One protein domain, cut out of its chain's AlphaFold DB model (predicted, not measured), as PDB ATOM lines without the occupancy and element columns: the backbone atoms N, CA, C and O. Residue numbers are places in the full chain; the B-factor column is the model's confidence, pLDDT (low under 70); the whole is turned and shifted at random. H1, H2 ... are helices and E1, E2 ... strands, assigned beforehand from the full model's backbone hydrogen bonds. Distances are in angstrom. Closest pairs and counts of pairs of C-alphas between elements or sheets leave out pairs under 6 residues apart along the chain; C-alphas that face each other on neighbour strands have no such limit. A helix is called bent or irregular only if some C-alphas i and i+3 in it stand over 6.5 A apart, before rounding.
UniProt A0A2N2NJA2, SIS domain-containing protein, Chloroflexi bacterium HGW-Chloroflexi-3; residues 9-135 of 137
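What this domain is: This is residues 9 to 135 of the 137 residues of the protein "SIS domain-containing protein" of Chloroflexi bacterium HGW-Chloroflexi-3 (UniProt A0A2N2NJA2). A small parallel sheet of three strands has H2 and H3 packed on one face and the long helix H4 on the other; after H4 the chain folds back in a helical hairpin, and H5b and H6 run on as an arm that sticks out from this body with residues 114 to 135. The short H1 packs on H2, away from the sheet. The printed part has 127 residues with six named helices and three named strands, in the order H1 E1 H2 E2 H3 E3 H4 H5 H6; the sheet's order is E1 E2 E3, and the class is mostly helix. The whole is loose, with a radius of gyration of the C-alphas of 17.9 A and spans of 50 by 41 by 25 A.

How they stand to each other: H1, residues 9 to 12, touches H2, residues 35 to 46; their closest C-alphas, of Thr 12 and Asp 36, are 6.3 A apart. E1, residues 24 to 28, and E2, residues 50 to 55, are parallel at 15 degrees, with N 27 and O 52 at 2.9 A. E2 and E3, residues 68 to 71, are parallel at 17 degrees, with N 70 and O 53 at 2.8 A. H2 is on the sheet at a height of 8.9 A, over E1 and, only just, over E2, where 3 of its C-alphas fall. H3, residues 61 to 65, is on the same face, over E2, and touches H2 with residues 37 to 42 of H2 alone; the C-alphas of Val 38 and Leu 62 are closest, at 5.1 A. E1, H2, E2 and E2, H3, E3 are strand-helix-strand units, parallel neighbour strands joined through a helix, each with a right-handed crossover. H4, residues 84 to 100, is on the opposite face at a height of 9.2 A, which gives three layers, helices on both faces of the sheet. H5, residues 104 to 121, was assigned as one helix by its hydrogen bonds but is bent: C-alphas 111 and 114 are 7.1 A apart, and its arms H5a, residues 104 to 111, and H5b, residues 114 to 121, stand at a steep tilt of 43 degrees. H4 and H5a form a hairpin, touching with residues 94 to 98 of H4 alone at a shallow tilt of 13 degrees, opposite ways; the C-alphas of Thr 98 and Ser 106 are closest, at 6.2 A. H5b and H6, residues 124 to 134, meet only through their link. In H2, H3, H4 and H5b every O i to N i+4 pair is within hydrogen-bond range, in H5a 3 of 4 and in H6 5 of 7; H1 is too short for such a pair.

Where its parts are: H1 begins with C-alpha 9 at (-1.063, -27.502, -66.115). H2 is 16.0 A long from first to last C-alpha, E2 16.6 A and E1 12.8 A. H4 is 24.3 A long, from C-alpha 84 at (-5.412, -11.821, -44.419). H6 is 16.0 A long and ends with C-alpha 134 at (6.234, 5.236, -57.808).

The domain as a whole: The C-alphas of Asn 48 and Asp 129, the two farthest apart, are 52.4 A apart. The links H1 to E1 and E3 to H4 are long, and the printed part has no cut. Mean pLDDT of the printed part is 93.0; residues 102, 104 and 105 are under 70.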
ATOM      1  N   SER A   9      -0.891 -27.298 -64.674       93.31
ATOM      2  CA  SER A   9      -1.063 -27.502 -66.115       93.31
ATOM      3  C   SER A   9      -0.725 -28.921 -66.582       93.31
ATOM      4  O   SER A   9      -1.286 -29.358 -67.586       93.31
ATOM      5  N   LEU A  10       0.130 -29.673 -65.871       94.38
ATOM      6  CA  LEU A  10       0.390 -31.088 -66.175       94.38
ATOM      7  C   LEU A  10      -0.842 -31.971 -65.957       94.38
ATOM      8  O   LEU A  10      -0.982 -32.997 -66.610       94.38
ATOM      9  N   TYR A  11      -1.740 -31.560 -65.070       92.38
ATOM     10  CA  TYR A  11      -2.943 -32.300 -64.710       92.38
ATOM     11  C   TYR A  11      -4.108 -31.884 -65.605       92.38
ATOM     12  O   TYR A  11      -4.820 -32.742 -66.121       92.38
ATOM     13  N   THR A  12      -4.277 -30.577 -65.832       89.38
ATOM     14  CA  THR A  12      -5.457 -30.047 -66.529       89.38
ATOM     15  C   THR A  12      -5.261 -29.888 -68.033       89.38
ATOM     16  O   THR A  12      -6.084 -30.376 -68.804       89.38
ATOM     17  N   ASN A  13      -4.169 -29.258 -68.475       91.62
ATOM     18  CA  ASN A  13      -3.959 -28.944 -69.891       91.62
ATOM     19  C   ASN A  13      -3.197 -30.041 -70.645       91.62
ATOM     20  O   ASN A  13      -3.581 -30.427 -71.745       91.62
ATOM     21  N   TYR A  14      -2.108 -30.543 -70.064       92.56
ATOM     22  CA  TYR A  14      -1.253 -31.540 -70.715       92.56
ATOM     23  C   TYR A  14      -1.644 -32.979 -70.395       92.56
ATOM     24  O   TYR A  14      -1.135 -33.880 -71.055       92.56
ATOM     25  N   GLN A  15      -2.493 -33.202 -69.386       91.81
ATOM     26  CA  GLN A  15      -3.001 -34.525 -68.994       91.81
ATOM     27  C   GLN A  15      -1.890 -35.585 -68.838       91.81
ATOM     28  O   GLN A  15      -2.063 -36.764 -69.136       91.81
ATOM     29  N   THR A  16      -0.723 -35.149 -68.367       95.12
ATOM     30  CA  THR A  16       0.471 -35.961 -68.117       95.12
ATOM     31  C   THR A  16       0.929 -35.761 -66.668       95.12
ATOM     32  O   THR A  16       2.028 -35.254 -66.421       95.12
ATOM     33  N   PRO A  17       0.089 -36.123 -65.677       93.50
ATOM     34  CA  PRO A  17       0.442 -35.955 -64.277       93.50
ATOM     35  C   PRO A  17       1.679 -36.800 -63.930       93.50
ATOM     36  O   PRO A  17       1.818 -37.934 -64.405       93.50
ATOM     37  N   PRO A  18       2.598 -36.276 -63.102       93.81
ATOM     38  CA  PRO A  18       3.741 -37.045 -62.641       93.81
ATOM     39  C   PRO A  18       3.295 -38.190 -61.724       93.81
ATOM     40  O   PRO A  18       2.247 -38.136 -61.077       93.81
ATOM     41  N   LYS A  19       4.139 -39.220 -61.622       94.00
ATOM     42  CA  LYS A  19       3.934 -40.294 -60.648       94.00
ATOM     43  C   LYS A  19       4.356 -39.827 -59.257       94.00
ATOM     44  O   LYS A  19       5.544 -39.618 -59.010       94.00
ATOM     45  N   LEU A  20       3.390 -39.698 -58.363       92.69
ATOM     46  CA  LEU A  20       3.566 -39.322 -56.969       92.69
ATOM     47  C   LEU A  20       3.664 -40.610 -56.141       92.69
ATOM     48  O   LEU A  20       2.719 -41.388 -56.079       92.69
ATOM     49  N   HIS A  21       4.817 -40.859 -55.525       88.25
ATOM     50  CA  HIS A  21       5.003 -41.994 -54.618       88.25
ATOM     51  C   HIS A  21       5.496 -41.490 -53.271       88.25
ATOM     52  O   HIS A  21       6.442 -40.705 -53.221       88.25
ATOM     53  N   ASN A  22       4.881 -41.986 -52.194       90.94
ATOM     54  CA  ASN A  22       5.256 -41.654 -50.819       90.94
ATOM     55  C   ASN A  22       5.313 -40.132 -50.568       90.94
ATOM     56  O   ASN A  22       6.241 -39.625 -49.936       90.94
ATOM     57  N   ALA A  23       4.340 -39.408 -51.127       94.50
ATOM     58  CA  ALA A  23       4.242 -37.959 -51.052       94.50
ATOM     59  C   ALA A  23       3.044 -37.530 -50.196       94.50
ATOM     60  O   ALA A  23       2.027 -38.219 -50.123       94.50
ATOM     61  N   LEU A  24       3.174 -36.350 -49.592       95.75
ATOM     62  CA  LEU A  24       2.059 -35.576 -49.065       95.75
ATOM     63  C   LEU A  24       1.714 -34.497 -50.095       95.75
ATOM     64  O   LEU A  24       2.577 -33.691 -50.449       95.75
ATOM     65  N   VAL A  25       0.468 -34.468 -50.563       97.50
ATOM     66  CA  VAL A  25      -0.019 -33.450 -51.502       97.50
ATOM     67  C   VAL A  25      -0.788 -32.387 -50.727       97.50
ATOM     68  O   VAL A  25      -1.764 -32.692 -50.047       97.50
ATOM     69  N   ILE A  26      -0.345 -31.134 -50.818       97.94
ATOM     70  CA  ILE A  26      -0.970 -30.009 -50.115       97.94
ATOM     71  C   ILE A  26      -1.584 -29.065 -51.146       97.94
ATOM     72  O   ILE A  26      -0.868 -28.462 -51.946       97.94
ATOM     73  N   GLY A  27      -2.909 -28.936 -51.127       97.75
ATOM     74  CA  GLY A  27      -3.642 -27.948 -51.910       97.75
ATOM     75  C   GLY A  27      -3.886 -26.693 -51.080       97.75
ATOM     76  O   GLY A  27      -4.422 -26.788 -49.980       97.75
ATOM     77  N   ILE A  28      -3.516 -25.520 -51.594       97.81
ATOM     78  CA  ILE A  28      -3.672 -24.239 -50.889       97.81
ATOM     79  C   ILE A  28      -4.558 -23.328 -51.726       97.81
ATOM     80  O   ILE A  28      -4.223 -23.011 -52.865       97.81
ATOM     81  N   SER A  29      -5.707 -22.938 -51.184       96.12
ATOM     82  CA  SER A  29      -6.606 -22.000 -51.850       96.12
ATOM     83  C   SER A  29      -7.570 -21.373 -50.858       96.12
ATOM     84  O   SER A  29      -8.400 -22.073 -50.273       96.12
ATOM     85  N   GLN A  30      -7.550 -20.044 -50.758       94.50
ATOM     86  CA  GLN A  30      -8.516 -19.272 -49.979       94.50
ATOM     87  C   GLN A  30      -9.971 -19.718 -50.206       94.50
ATOM     88  O   GLN A  30     -10.660 -20.042 -49.239       94.50
ATOM     89  N   SER A  31     -10.431 -19.762 -51.462       94.62
ATOM     90  CA  SER A  31     -11.819 -20.104 -51.802       94.62
ATOM     91  C   SER A  31     -12.054 -21.607 -51.925       94.62
ATOM     92  O   SER A  31     -13.196 -22.057 -51.825       94.62
ATOM     93  N   GLY A  32     -10.992 -22.373 -52.198       96.00
ATOM     94  CA  GLY A  32     -11.069 -23.808 -52.461       96.00
ATOM     95  C   GLY A  32     -11.813 -24.175 -53.751       96.00
ATOM     96  O   GLY A  32     -12.200 -25.328 -53.924       96.00
ATOM     97  N   GLN A  33     -12.030 -23.211 -54.656       96.12
ATOM     98  CA  GLN A  33     -12.812 -23.401 -55.887       96.12
ATOM     99  C   GLN A  33     -11.960 -23.649 -57.137       96.12
ATOM    100  O   GLN A  33     -12.508 -23.997 -58.179       96.12
ATOM    101  N   SER A  34     -10.641 -23.430 -57.077       95.44
ATOM    102  CA  SER A  34      -9.789 -23.511 -58.269       95.44
ATOM    103  C   SER A  34      -9.740 -24.945 -58.815       95.44
ATOM    104  O   SER A  34      -9.173 -25.812 -58.141       95.44
ATOM    105  N   PRO A  35     -10.278 -25.210 -60.023       94.38
ATOM    106  CA  PRO A  35     -10.324 -26.561 -60.575       94.38
ATOM    107  C   PRO A  35      -8.920 -27.126 -60.784       94.38
ATOM    108  O   PRO A  35      -8.694 -28.292 -60.495       94.38
ATOM    109  N   ASP A  36      -7.956 -26.285 -61.173       95.44
ATOM    110  CA  ASP A  36      -6.558 -26.681 -61.346       95.44
ATOM    111  C   ASP A  36      -5.963 -27.270 -60.059       95.44
ATOM    112  O   ASP A  36      -5.311 -28.310 -60.092       95.44
ATOM    113  N   ILE A  37      -6.216 -26.641 -58.908       96.94
ATOM    114  CA  ILE A  37      -5.698 -27.102 -57.609       96.94
ATOM    115  C   ILE A  37      -6.437 -28.362 -57.156       96.94
ATOM    116  O   ILE A  37      -5.815 -29.307 -56.670       96.94
ATOM    117  N   VAL A  38      -7.759 -28.393 -57.351       97.44
ATOM    118  CA  VAL A  38      -8.597 -29.554 -57.028       97.44
ATOM    119  C   VAL A  38      -8.143 -30.779 -57.824       97.44
ATOM    120  O   VAL A  38      -7.990 -31.847 -57.238       97.44
ATOM    121  N   SER A  39      -7.844 -30.628 -59.118       96.19
ATOM    122  CA  SER A  39      -7.354 -31.719 -59.969       96.19
ATOM    123  C   SER A  39      -6.012 -32.280 -59.501       96.19
ATOM    124  O   SER A  39      -5.836 -33.497 -59.507       96.19
ATOM    125  N   VAL A  40      -5.078 -31.434 -59.045       96.94
ATOM    126  CA  VAL A  40      -3.817 -31.920 -58.452       96.94
ATOM    127  C   VAL A  40      -4.092 -32.761 -57.205       96.94
ATOM    128  O   VAL A  40      -3.522 -33.841 -57.051       96.94
ATOM    129  N   LEU A  41      -4.965 -32.278 -56.317       96.94
ATOM    130  CA  LEU A  41      -5.241 -32.950 -55.050       96.94
ATOM    131  C   LEU A  41      -5.969 -34.287 -55.258       96.94
ATOM    132  O   LEU A  41      -5.576 -35.299 -54.678       96.94
ATOM    133  N   GLN A  42      -6.971 -34.305 -56.143       95.62
ATOM    134  CA  GLN A  42      -7.691 -35.517 -56.543       95.62
ATOM    135  C   GLN A  42      -6.746 -36.553 -57.150       95.62
ATOM    136  O   GLN A  42      -6.771 -37.710 -56.740       95.62
ATOM    137  N   ASN A  43      -5.859 -36.140 -58.057       95.62
ATOM    138  CA  ASN A  43      -4.911 -37.064 -58.665       95.62
ATOM    139  C   ASN A  43      -3.907 -37.629 -57.646       95.62
ATOM    140  O   ASN A  43      -3.579 -38.812 -57.695       95.62
ATOM    141  N   GLY A  44      -3.455 -36.822 -56.681       95.69
ATOM    142  CA  GLY A  44      -2.661 -37.316 -55.554       95.69
ATOM    143  C   GLY A  44      -3.373 -38.429 -54.783       95.69
ATOM    144  O   GLY A  44      -2.784 -39.478 -54.516       95.69
ATOM    145  N   ARG A  45      -4.660 -38.230 -54.497       93.38
ATOM    146  CA  ARG A  45      -5.502 -39.212 -53.809       93.38
ATOM    147  C   ARG A  45      -5.726 -40.485 -54.632       93.38
ATOM    148  O   ARG A  45      -5.628 -41.577 -54.083       93.38
ATOM    149  N   GLU A  46      -5.952 -40.373 -55.941       94.31
ATOM    150  CA  GLU A  46      -6.025 -41.521 -56.868       94.31
ATOM    151  C   GLU A  46      -4.730 -42.345 -56.875       94.31
ATOM    152  O   GLU A  46      -4.755 -43.567 -57.022       94.31
ATOM    153  N   GLN A  47      -3.589 -41.682 -56.671       95.69
ATOM    154  CA  GLN A  47      -2.280 -42.315 -56.517       95.69
ATOM    155  C   GLN A  47      -2.006 -42.816 -55.084       95.69
ATOM    156  O   GLN A  47      -0.891 -43.242 -54.788       95.69
ATOM    157  N   ASN A  48      -3.010 -42.818 -54.200       95.56
ATOM    158  CA  ASN A  48      -2.924 -43.215 -52.788       95.56
ATOM    159  C   ASN A  48      -1.931 -42.378 -51.957       95.56
ATOM    160  O   ASN A  48      -1.382 -42.862 -50.964       95.56
ATOM    161  N   CYS A  49      -1.676 -41.130 -52.356       96.62
ATOM    162  CA  CYS A  49      -0.919 -40.186 -51.538       96.62
ATOM    163  C   CYS A  49      -1.825 -39.540 -50.487       96.62
ATOM    164  O   CYS A  49      -2.998 -39.277 -50.746       96.62
ATOM    165  N   LEU A  50      -1.249 -39.230 -49.323       96.69
ATOM    166  CA  LEU A  50      -1.940 -38.451 -48.300       96.69
ATOM    167  C   LEU A  50      -2.176 -37.028 -48.812       96.69
ATOM    168  O   LEU A  50      -1.287 -36.446 -49.442       96.69
ATOM    169  N   SER A  51      -3.340 -36.457 -48.514       97.38
ATOM    170  CA  SER A  51      -3.714 -35.128 -48.989       97.38
ATOM    171  C   SER A  51      -4.196 -34.191 -47.877       97.38
ATOM    172  O   SER A  51      -4.944 -34.579 -46.979       97.38
ATOM    173  N   ILE A  52      -3.763 -32.928 -47.945       98.25
ATOM    174  CA  ILE A  52      -4.209 -31.844 -47.061       98.25
ATOM    175  C   ILE A  52      -4.729 -30.682 -47.911       98.25
ATOM    176  O   ILE A  52      -4.047 -30.232 -48.831       98.25
ATOM    177  N   ALA A  53      -5.897 -30.146 -47.567       98.38
ATOM    178  CA  ALA A  53      -6.364 -28.852 -48.054       98.38
ATOM    179  C   ALA A  53      -6.123 -27.763 -47.002       98.38
ATOM    180  O   ALA A  53      -6.536 -27.904 -45.855       98.38
ATOM    181  N   ILE A  54      -5.505 -26.655 -47.404       98.44
ATOM    182  CA  ILE A  54      -5.421 -25.411 -46.636       98.44
ATOM    183  C   ILE A  54      -6.365 -24.408 -47.300       98.44
ATOM    184  O   ILE A  54      -6.131 -23.982 -48.433       98.44
ATOM    185  N   THR A  55      -7.465 -24.065 -46.629       97.69
ATOM    186  CA  THR A  55      -8.515 -23.231 -47.229       97.69
ATOM    187  C   THR A  55      -9.316 -22.453 -46.191       97.69
ATOM    188  O   THR A  55      -9.408 -22.844 -45.030       97.69
ATOM    189  N   ASN A  56      -9.923 -21.339 -46.604       96.06
ATOM    190  CA  ASN A  56     -10.865 -20.593 -45.772       96.06
ATOM    191  C   ASN A  56     -12.306 -21.111 -45.925       96.06
ATOM    192  O   ASN A  56     -13.193 -20.643 -45.218       96.06
ATOM    193  N   GLN A  57     -12.540 -22.048 -46.850       96.19
ATOM    194  CA  GLN A  57     -13.836 -22.666 -47.131       96.19
ATOM    195  C   GLN A  57     -13.725 -24.195 -46.999       96.19
ATOM    196  O   GLN A  57     -13.492 -24.877 -47.999       96.19
ATOM    197  N   PRO A  58     -13.850 -24.759 -45.783       95.88
ATOM    198  CA  PRO A  58     -13.667 -26.194 -45.555       95.88
ATOM    199  C   PRO A  58     -14.602 -27.090 -46.376       95.88
ATOM    200  O   PRO A  58     -14.175 -28.144 -46.829       95.88
ATOM    201  N   ASP A  59     -15.826 -26.634 -46.649       96.44
ATOM    202  CA  ASP A  59     -16.826 -27.391 -47.419       96.44
ATOM    203  C   ASP A  59     -16.697 -27.199 -48.948       96.44
ATOM    204  O   ASP A  59     -17.565 -27.604 -49.724       96.44
ATOM    205  N   SER A  60     -15.624 -26.544 -49.407       97.44
ATOM    206  CA  SER A  60     -15.344 -26.306 -50.828       97.44
ATOM    207  C   SER A  60     -14.967 -27.592 -51.584       97.44
ATOM    208  O   SER A  60     -14.611 -28.598 -50.964       97.44
ATOM    209  N   PRO A  61     -14.968 -27.578 -52.933       98.38
ATOM    210  CA  PRO A  61     -14.460 -28.699 -53.725       98.38
ATOM    211  C   PRO A  61     -13.054 -29.152 -53.310       98.38
ATOM    212  O   PRO A  61     -12.806 -30.353 -53.232       98.38
ATOM    213  N   LEU A  62     -12.155 -28.212 -52.994       98.25
ATOM    214  CA  LEU A  62     -10.810 -28.536 -52.520       98.25
ATOM    215  C   LEU A  62     -10.827 -29.229 -51.156       98.25
ATOM    216  O   LEU A  62     -10.135 -30.229 -50.980       98.25
ATOM    217  N   GLY A  63     -11.613 -28.714 -50.209       97.75
ATOM    218  CA  GLY A  63     -11.737 -29.312 -48.881       97.75
ATOM    219  C   GLY A  63     -12.290 -30.735 -48.939       97.75
ATOM    220  O   GLY A  63     -11.714 -31.641 -48.347       97.75
ATOM    221  N   ASN A  64     -13.322 -30.960 -49.756       97.25
ATOM    222  CA  ASN A  64     -13.925 -32.282 -49.956       97.25
ATOM    223  C   ASN A  64     -13.008 -33.275 -50.694       97.25
ATOM    224  O   ASN A  64     -13.170 -34.491 -50.561       97.25
ATOM    225  N   ALA A  65     -12.062 -32.782 -51.499       96.81
ATOM    226  CA  ALA A  65     -11.103 -33.630 -52.201       96.81
ATOM    227  C   ALA A  65     -10.000 -34.177 -51.275       96.81
ATOM    228  O   ALA A  65      -9.445 -35.237 -51.579       96.81
ATOM    229  N   ALA A  66      -9.707 -33.494 -50.164       97.62
ATOM    230  CA  ALA A  66      -8.620 -33.822 -49.243       97.62
ATOM    231  C   ALA A  66      -8.985 -34.896 -48.204       97.62
ATOM    232  O   ALA A  66     -10.151 -35.070 -47.858       97.62
ATOM    233  N   ASP A  67      -7.972 -35.563 -47.644       97.56
ATOM    234  CA  ASP A  67      -8.128 -36.431 -46.465       97.56
ATOM    235  C   ASP A  67      -8.235 -35.607 -45.175       97.56
ATOM    236  O   ASP A  67      -8.971 -35.961 -44.255       97.56
ATOM    237  N   PHE A  68      -7.511 -34.486 -45.119       97.88
ATOM    238  CA  PHE A  68      -7.530 -33.550 -44.000       97.88
ATOM    239  C   PHE A  68      -7.700 -32.112 -44.480       97.88
ATOM    240  O   PHE A  68      -7.154 -31.709 -45.508       97.88
ATOM    241  N   VAL A  69      -8.392 -31.304 -43.679       98.19
ATOM    242  CA  VAL A  69      -8.589 -29.878 -43.946       98.19
ATOM    243  C   VAL A  69      -8.011 -29.055 -42.802       98.19
ATOM    244  O   VAL A  69      -8.378 -29.232 -41.641       98.19
ATOM    245  N   LEU A  70      -7.121 -28.127 -43.141       98.00
ATOM    246  CA  LEU A  70      -6.607 -27.091 -42.255       98.00
ATOM    247  C   LEU A  70      -7.296 -25.769 -42.612       98.00
ATOM    248  O   LEU A  70      -6.994 -25.134 -43.625       98.00
ATOM    249  N   GLY A  71      -8.266 -25.379 -41.787       96.75
ATOM    250  CA  GLY A  71      -9.021 -24.143 -41.974       96.75
ATOM    251  C   GLY A  71      -8.175 -22.902 -41.681       96.75
ATOM    252  O   GLY A  71      -7.534 -22.834 -40.636       96.75
ATOM    253  N   LEU A  72      -8.222 -21.902 -42.567       96.56
ATOM    254  CA  LEU A  72      -7.516 -20.625 -42.380       96.56
ATOM    255  C   LEU A  72      -8.088 -19.778 -41.241       96.56
ATOM    256  O   LEU A  72      -7.352 -19.017 -40.621       96.56
ATOM    257  N   LEU A  73      -9.394 -19.897 -40.978       94.19
ATOM    258  CA  LEU A  73     -10.107 -19.150 -39.933       94.19
ATOM    259  C   LEU A  73      -9.897 -17.623 -40.020       94.19
ATOM    260  O   LEU A  73     -10.016 -16.913 -39.023       94.19
ATOM    261  N   ALA A  74      -9.626 -17.098 -41.219       93.56
ATOM    262  CA  ALA A  74      -9.329 -15.682 -41.446       93.56
ATOM    263  C   ALA A  74     -10.594 -14.796 -41.495       93.56
ATOM    264  O   ALA A  74     -10.500 -13.573 -41.636       93.56
ATOM    265  N   GLY A  75     -11.781 -15.408 -41.392       92.44
ATOM    266  CA  GLY A  75     -13.070 -14.760 -41.633       92.44
ATOM    267  C   GLY A  75     -13.290 -14.423 -43.117       92.44
ATOM    268  O   GLY A  75     -12.470 -14.784 -43.962       92.44
ATOM    269  N   PRO A  76     -14.404 -13.759 -43.473       89.06
ATOM    270  CA  PRO A  76     -14.676 -13.369 -44.854       89.06
ATOM    271  C   PRO A  76     -13.616 -12.405 -45.399       89.06
ATOM    272  O   PRO A  76     -13.251 -11.423 -44.748       89.06
ATOM    273  N   GLU A  77     -13.155 -12.655 -46.623       86.50
ATOM    274  CA  GLU A  77     -12.278 -11.741 -47.349       86.50
ATOM    275  C   GLU A  77     -13.057 -11.082 -48.486       86.50
ATOM    276  O   GLU A  77     -13.530 -11.749 -49.400       86.50
ATOM    277  N   HIS A  78     -13.228  -9.763 -48.389       85.94
ATOM    278  CA  HIS A  78     -13.953  -8.962 -49.381       85.94
ATOM    279  C   HIS A  78     -13.025  -8.280 -50.390       85.94
ATOM    280  O   HIS A  78     -13.480  -7.811 -51.431       85.94
ATOM    281  N   ALA A  79     -11.735  -8.177 -50.064       83.81
ATOM    282  CA  ALA A  79     -10.748  -7.606 -50.962       83.81
ATOM    283  C   ALA A  79     -10.532  -8.542 -52.157       83.81
ATOM    284  O   ALA A  79     -10.469  -9.757 -51.997       83.81
ATOM    285  N   VAL A  80     -10.393  -7.966 -53.355       80.56
ATOM    286  CA  VAL A  80     -10.079  -8.738 -54.570       80.56
ATOM    287  C   VAL A  80      -8.658  -9.303 -54.497       80.56
ATOM    288  O   VAL A  80      -8.413 -10.431 -54.913       80.56
ATOM    289  N   ALA A  81      -7.720  -8.525 -53.951       84.94
ATOM    290  CA  ALA A  81      -6.381  -9.000 -53.636       84.94
ATOM    291  C   ALA A  81      -6.383  -9.697 -52.268       84.94
ATOM    292  O   ALA A  81      -6.859  -9.125 -51.285       84.94
ATOM    293  N   ALA A  82      -5.820 -10.905 -52.211       84.56
ATOM    294  CA  ALA A  82      -5.665 -11.644 -50.965       84.56
ATOM    295  C   ALA A  82      -4.727 -10.893 -50.006       84.56
ATOM    296  O   ALA A  82      -3.657 -10.427 -50.397       84.56
ATOM    297  N   THR A  83      -5.137 -10.776 -48.744       90.62
ATOM    298  CA  THR A  83      -4.382 -10.086 -47.690       90.62
ATOM    299  C   THR A  83      -4.267 -10.979 -46.461       90.62
ATOM    300  O   THR A  83      -3.239 -11.619 -46.246       90.62
ATOM    301  N   LYS A  84      -5.345 -11.070 -45.677       92.81
ATOM    302  CA  LYS A  84      -5.412 -11.821 -44.419       92.81
ATOM    303  C   LYS A  84      -5.344 -13.322 -44.653       92.81
ATOM    304  O   LYS A  84      -4.780 -14.048 -43.844       92.81
ATOM    305  N   THR A  85      -5.922 -13.786 -45.754       93.75
ATOM    306  CA  THR A  85      -5.934 -15.211 -46.096       93.75
ATOM    307  C   THR A  85      -4.548 -15.676 -46.520       93.75
ATOM    308  O   THR A  85      -4.090 -16.694 -46.019       93.75
ATOM    309  N   TYR A  86      -3.828 -14.880 -47.316       95.06
ATOM    310  CA  TYR A  86      -2.450 -15.176 -47.705       95.06
ATOM    311  C   TYR A  86      -1.514 -15.276 -46.493       95.06
ATOM    312  O   TYR A  86      -0.756 -16.236 -46.358       95.06
ATOM    313  N   THR A  87      -1.578 -14.325 -45.557       94.69
ATOM    314  CA  THR A  87      -0.747 -14.400 -44.344       94.69
ATOM    315  C   THR A  87      -1.158 -15.557 -43.429       94.69
ATOM    316  O   THR A  87      -0.286 -16.191 -42.831       94.69
ATOM    317  N   ALA A  88      -2.448 -15.897 -43.361       95.62
ATOM    318  CA  ALA A  88      -2.918 -17.089 -42.658       95.62
ATOM    319  C   ALA A  88      -2.414 -18.396 -43.310       95.62
ATOM    320  O   ALA A  88      -2.033 -19.318 -42.591       95.62
ATOM    321  N   GLU A  89      -2.339 -18.473 -44.644       97.12
ATOM    322  CA  GLU A  89      -1.787 -19.629 -45.372       97.12
ATOM    323  C   GLU A  89      -0.315 -19.846 -45.001       97.12
ATOM    324  O   GLU A  89       0.084 -20.960 -44.650       97.12
ATOM    325  N   LEU A  90       0.479 -18.769 -44.989       95.62
ATOM    326  CA  LEU A  90       1.877 -18.811 -44.552       95.62
ATOM    327  C   LEU A  90       2.011 -19.257 -43.089       95.62
ATOM    328  O   LEU A  90       2.882 -20.069 -42.770       95.62
ATOM    329  N   MET A  91       1.137 -18.770 -42.205       95.44
ATOM    330  CA  MET A  91       1.138 -19.148 -40.790       95.44
ATOM    331  C   MET A  91       0.832 -20.638 -40.593       95.44
ATOM    332  O   MET A  91       1.518 -21.304 -39.818       95.44
ATOM    333  N   ILE A  92      -0.147 -21.193 -41.316       96.25
ATOM    334  CA  ILE A  92      -0.447 -22.632 -41.262       96.25
ATOM    335  C   ILE A  92       0.747 -23.458 -41.740       96.25
ATOM    336  O   ILE A  92       1.082 -24.454 -41.100       96.25
ATOM    337  N   LEU A  93       1.429 -23.051 -42.815       94.56
ATOM    338  CA  LEU A  93       2.634 -23.745 -43.281       94.56
ATOM    339  C   LEU A  93       3.769 -23.694 -42.246       94.56
ATOM    340  O   LEU A  93       4.440 -24.704 -42.025       94.56
ATOM    341  N   ALA A  94       3.965 -22.552 -41.580       93.00
ATOM    342  CA  ALA A  94       4.954 -22.413 -40.511       93.00
ATOM    343  C   ALA A  94       4.625 -23.306 -39.299       93.00
ATOM    344  O   ALA A  94       5.504 -23.998 -38.773       93.00
ATOM    345  N   LEU A  95       3.352 -23.347 -38.895       92.94
ATOM    346  CA  LEU A  95       2.855 -24.219 -37.829       92.94
ATOM    347  C   LEU A  95       3.004 -25.698 -38.191       92.94
ATOM    348  O   LEU A  95       3.487 -26.471 -37.369       92.94
ATOM    349  N   LEU A  96       2.656 -26.088 -39.421       92.25
ATOM    350  CA  LEU A  96       2.816 -27.457 -39.912       92.25
ATOM    351  C   LEU A  96       4.293 -27.866 -39.921       92.25
ATOM    352  O   LEU A  96       4.638 -28.931 -39.419       92.25
ATOM    353  N   SER A  97       5.179 -27.002 -40.420       90.75
ATOM    354  CA  SER A  97       6.630 -27.231 -40.402       90.75
ATOM    355  C   SER A  97       7.174 -27.420 -38.980       90.75
ATOM    356  O   SER A  97       7.994 -28.306 -38.738       90.75
ATOM    357  N   THR A  98       6.678 -26.627 -38.026       90.06
ATOM    358  CA  THR A  98       7.055 -26.723 -36.606       90.06
ATOM    359  C   THR A  98       6.446 -27.943 -35.922       90.06
ATOM    360  O   THR A  98       7.056 -28.521 -35.036       90.06
ATOM    361  N   ALA A  99       5.256 -28.386 -36.320       89.44
ATOM    362  CA  ALA A  99       4.668 -29.614 -35.796       89.44
ATOM    363  C   ALA A  99       5.421 -30.861 -36.289       89.44
ATOM    364  O   ALA A  99       5.545 -31.834 -35.552       89.44
ATOM    365  N   LEU A 100       5.945 -30.822 -37.519       88.12
ATOM    366  CA  LEU A 100       6.737 -31.908 -38.104       88.12
ATOM    367  C   LEU A 100       8.183 -31.961 -37.580       88.12
ATOM    368  O   LEU A 100       8.818 -33.009 -37.661       88.12
ATOM    369  N   ASN A 101       8.708 -30.850 -37.058       81.75
ATOM    370  CA  ASN A 101      10.038 -30.762 -36.461       81.75
ATOM    371  C   ASN A 101       9.888 -30.402 -34.978       81.75
ATOM    372  O   ASN A 101       9.648 -29.243 -34.673       81.75
ATOM    373  N   GLU A 102      10.063 -31.348 -34.050       66.69
ATOM    374  CA  GLU A 102       9.849 -31.176 -32.593       66.69
ATOM    375  C   GLU A 102      10.829 -30.199 -31.877       66.69
ATOM    376  O   GLU A 102      11.221 -30.383 -30.723       66.69
ATOM    377  N   VAL A 103      11.266 -29.129 -32.542       71.38
ATOM    378  CA  VAL A 103      12.218 -28.140 -32.041       71.38
ATOM    379  C   VAL A 103      11.469 -27.018 -31.319       71.38
ATOM    380  O   VAL A 103      10.779 -26.198 -31.922       71.38
ATOM    381  N   LYS A 104      11.653 -26.933 -29.996       65.38
ATOM    382  CA  LYS A 104      10.986 -25.937 -29.131       65.38
ATOM    383  C   LYS A 104      11.241 -24.475 -29.526       65.38
ATOM    384  O   LYS A 104      10.362 -23.644 -29.311       65.38
ATOM    385  N   GLN A 105      12.409 -24.160 -30.088       68.88
ATOM    386  CA  GLN A 105      12.785 -22.792 -30.467       68.88
ATOM    387  C   GLN A 105      11.876 -22.221 -31.568       68.88
ATOM    388  O   GLN A 105      11.425 -21.085 -31.454       68.88
ATOM    389  N   SER A 106      11.513 -23.029 -32.570       77.12
ATOM    390  CA  SER A 106      10.647 -22.600 -33.679       77.12
ATOM    391  C   SER A 106       9.249 -22.185 -33.215       77.12
ATOM    392  O   SER A 106       8.631 -21.302 -33.802       77.12
ATOM    393  N   ARG A 107       8.757 -22.758 -32.109       82.94
ATOM    394  CA  ARG A 107       7.449 -22.395 -31.550       82.94
ATOM    395  C   ARG A 107       7.445 -21.009 -30.904       82.94
ATOM    396  O   ARG A 107       6.484 -20.271 -31.075       82.94
ATOM    397  N   GLN A 108       8.525 -20.638 -30.215       87.25
ATOM    398  CA  GLN A 108       8.635 -19.318 -29.585       87.25
ATOM    399  C   GLN A 108       8.665 -18.188 -30.619       87.25
ATOM    400  O   GLN A 108       8.119 -17.118 -30.368       87.25
ATOM    401  N   GLU A 109       9.280 -18.421 -31.781       89.00
ATOM    402  CA  GLU A 109       9.310 -17.453 -32.885       89.00
ATOM    403  C   GLU A 109       7.921 -17.257 -33.502       89.00
ATOM    404  O   GLU A 109       7.505 -16.125 -33.742       89.00
ATOM    405  N   ILE A 110       7.164 -18.344 -33.686       91.25
ATOM    406  CA  ILE A 110       5.774 -18.293 -34.160       91.25
ATOM    407  C   ILE A 110       4.895 -17.456 -33.221       91.25
ATOM    408  O   ILE A 110       4.094 -16.645 -33.691       91.25
ATOM    409  N   ASP A 111       5.083 -17.589 -31.906       91.75
ATOM    410  CA  ASP A 111       4.325 -16.824 -30.909       91.75
ATOM    411  C   ASP A 111       4.597 -15.304 -30.987       91.75
ATOM    412  O   ASP A 111       3.790 -14.508 -30.504       91.75
ATOM    413  N   GLN A 112       5.701 -14.871 -31.614       94.94
ATOM    414  CA  GLN A 112       6.021 -13.450 -31.813       94.94
ATOM    415  C   GLN A 112       5.389 -12.836 -33.067       94.94
ATOM    416  O   GLN A 112       5.325 -11.609 -33.167       94.94
ATOM    417  N   VAL A 113       4.894 -13.642 -34.010       94.31
ATOM    418  CA  VAL A 113       4.348 -13.150 -35.287       94.31
ATOM    419  C   VAL A 113       3.271 -12.067 -35.104       94.31
ATOM    420  O   VAL A 113       3.367 -11.042 -35.784       94.31
ATOM    421  N   PRO A 114       2.294 -12.187 -34.178       93.88
ATOM    422  CA  PRO A 114       1.310 -11.126 -33.951       93.88
ATOM    423  C   PRO A 114       1.940  -9.782 -33.553       93.88
ATOM    424  O   PRO A 114       1.514  -8.736 -34.042       93.88
ATOM    425  N   ASN A 115       2.995  -9.808 -32.730       96.19
ATOM    426  CA  ASN A 115       3.707  -8.601 -32.305       96.19
ATOM    427  C   ASN A 115       4.405  -7.925 -33.492       96.19
ATOM    428  O   ASN A 115       4.368  -6.701 -33.620       96.19
ATOM    429  N   TRP A 116       5.023  -8.704 -34.385       95.56
ATOM    430  CA  TRP A 116       5.651  -8.161 -35.592       95.56
ATOM    431  C   TRP A 116       4.632  -7.580 -36.567       95.56
ATOM    432  O   TRP A 116       4.879  -6.519 -37.134       95.56
ATOM    433  N   VAL A 117       3.467  -8.217 -36.726       94.62
ATOM    434  CA  VAL A 117       2.371  -7.658 -37.532       94.62
ATOM    435  C   VAL A 117       1.945  -6.300 -36.973       94.62
ATOM    436  O   VAL A 117       1.856  -5.338 -37.734       94.62
ATOM    437  N   GLU A 118       1.775  -6.178 -35.653       96.00
ATOM    438  CA  GLU A 118       1.431  -4.902 -35.016       96.00
ATOM    439  C   GLU A 118       2.514  -3.828 -35.234       96.00
ATOM    440  O   GLU A 118       2.205  -2.661 -35.484       96.00
ATOM    441  N   GLN A 119       3.792  -4.208 -35.171       96.88
ATOM    442  CA  GLN A 119       4.906  -3.299 -35.449       96.88
ATOM    443  C   GLN A 119       4.905  -2.820 -36.903       96.88
ATOM    444  O   GLN A 119       5.054  -1.624 -37.145       96.88
ATOM    445  N   VAL A 120       4.691  -3.721 -37.866       95.38
ATOM    446  CA  VAL A 120       4.626  -3.371 -39.292       95.38
ATOM    447  C   VAL A 120       3.428  -2.467 -39.581       95.38
ATOM    448  O   VAL A 120       3.571  -1.498 -40.323       95.38
ATOM    449  N   SER A 121       2.273  -2.696 -38.950       93.56
ATOM    450  CA  SER A 121       1.099  -1.826 -39.112       93.56
ATOM    451  C   SER A 121       1.351  -0.375 -38.679       93.56
ATOM    452  O   SER A 121       0.730   0.536 -39.216       93.56
ATOM    453  N   LYS A 122       2.295  -0.123 -37.761       97.06
ATOM    454  CA  LYS A 122       2.675   1.243 -37.341       97.06
ATOM    455  C   LYS A 122       3.480   1.998 -38.407       97.06
ATOM    456  O   LYS A 122       3.650   3.209 -38.289       97.06
ATOM    457  N   LEU A 123       3.958   1.311 -39.447       97.00
ATOM    458  CA  LEU A 123       4.739   1.896 -40.542       97.00
ATOM    459  C   LEU A 123       3.875   2.418 -41.701       97.00
ATOM    460  O   LEU A 123       4.432   2.887 -42.690       97.00
ATOM    461  N   ASP A 124       2.544   2.370 -41.592       95.81
ATOM    462  CA  ASP A 124       1.611   2.705 -42.680       95.81
ATOM    463  C   ASP A 124       1.893   4.075 -43.326       95.81
ATOM    464  O   ASP A 124       2.124   4.160 -44.533       95.81
ATOM    465  N   ASN A 125       2.018   5.133 -42.515       96.31
ATOM    466  CA  ASN A 125       2.318   6.485 -43.009       96.31
ATOM    467  C   ASN A 125       3.653   6.554 -43.765       96.31
ATOM    468  O   ASN A 125       3.753   7.195 -44.810       96.31
ATOM    469  N   TYR A 126       4.678   5.871 -43.251       96.25
ATOM    470  CA  TYR A 126       5.992   5.837 -43.884       96.25
ATOM    471  C   TYR A 126       5.939   5.117 -45.238       96.25
ATOM    472  O   TYR A 126       6.489   5.610 -46.224       96.25
ATOM    473  N   ILE A 127       5.247   3.975 -45.303       95.44
ATOM    474  CA  ILE A 127       5.069   3.206 -46.540       95.44
ATOM    475  C   ILE A 127       4.285   4.034 -47.565       95.44
ATOM    476  O   ILE A 127       4.686   4.102 -48.728       95.44
ATOM    477  N   ALA A 128       3.216   4.712 -47.137       94.31
ATOM    478  CA  ALA A 128       2.423   5.586 -47.995       94.31
ATOM    479  C   ALA A 128       3.259   6.737 -48.579       94.31
ATOM    480  O   ALA A 128       3.152   7.038 -49.770       94.31
ATOM    481  N   ASP A 129       4.125   7.355 -47.772       95.50
ATOM    482  CA  ASP A 129       5.032   8.407 -48.228       95.50
ATOM    483  C   ASP A 129       6.091   7.884 -49.202       95.50
ATOM    484  O   ASP A 129       6.309   8.489 -50.254       95.50
ATOM    485  N   ALA A 130       6.704   6.736 -48.909       94.50
ATOM    486  CA  ALA A 130       7.688   6.107 -49.788       94.50
ATOM    487  C   ALA A 130       7.079   5.698 -51.143       94.50
ATOM    488  O   ALA A 130       7.695   5.899 -52.195       94.50
ATOM    489  N   ALA A 131       5.845   5.186 -51.138       95.06
ATOM    490  CA  ALA A 131       5.137   4.751 -52.338       95.06
ATOM    491  C   ALA A 131       4.827   5.904 -53.312       95.06
ATOM    492  O   ALA A 131       4.732   5.667 -54.519       95.06
ATOM    493  N   LYS A 132       4.739   7.163 -52.840       94.00
ATOM    494  CA  LYS A 132       4.498   8.341 -53.705       94.00
ATOM    495  C   LYS A 132       5.511   8.451 -54.843       94.00
ATOM    496  O   LYS A 132       5.140   8.882 -55.933       94.00
ATOM    497  N   ARG A 133       6.758   8.016 -54.620       91.62
ATOM    498  CA  ARG A 133       7.820   8.003 -55.639       91.62
ATOM    499  C   ARG A 133       7.447   7.195 -56.889       91.62
ATOM    500  O   ARG A 133       7.929   7.516 -57.968       91.62
ATOM    501  N   TYR A 134       6.593   6.184 -56.749       90.12
ATOM    502  CA  TYR A 134       6.234   5.236 -57.808       90.12
ATOM    503  C   TYR A 134       4.839   5.481 -58.398       90.12
ATOM    504  O   TYR A 134       4.396   4.730 -59.255       90.12
ATOM    505  N   ARG A 135       4.129   6.529 -57.959       81.19
ATOM    506  CA  ARG A 135       2.728   6.783 -58.341       81.19
ATOM    507  C   ARG A 135       2.540   7.215 -59.806       81.19
ATOM    508  O   ARG A 135       1.420   7.146 -60.304       81.19
TER     509      ARG A 135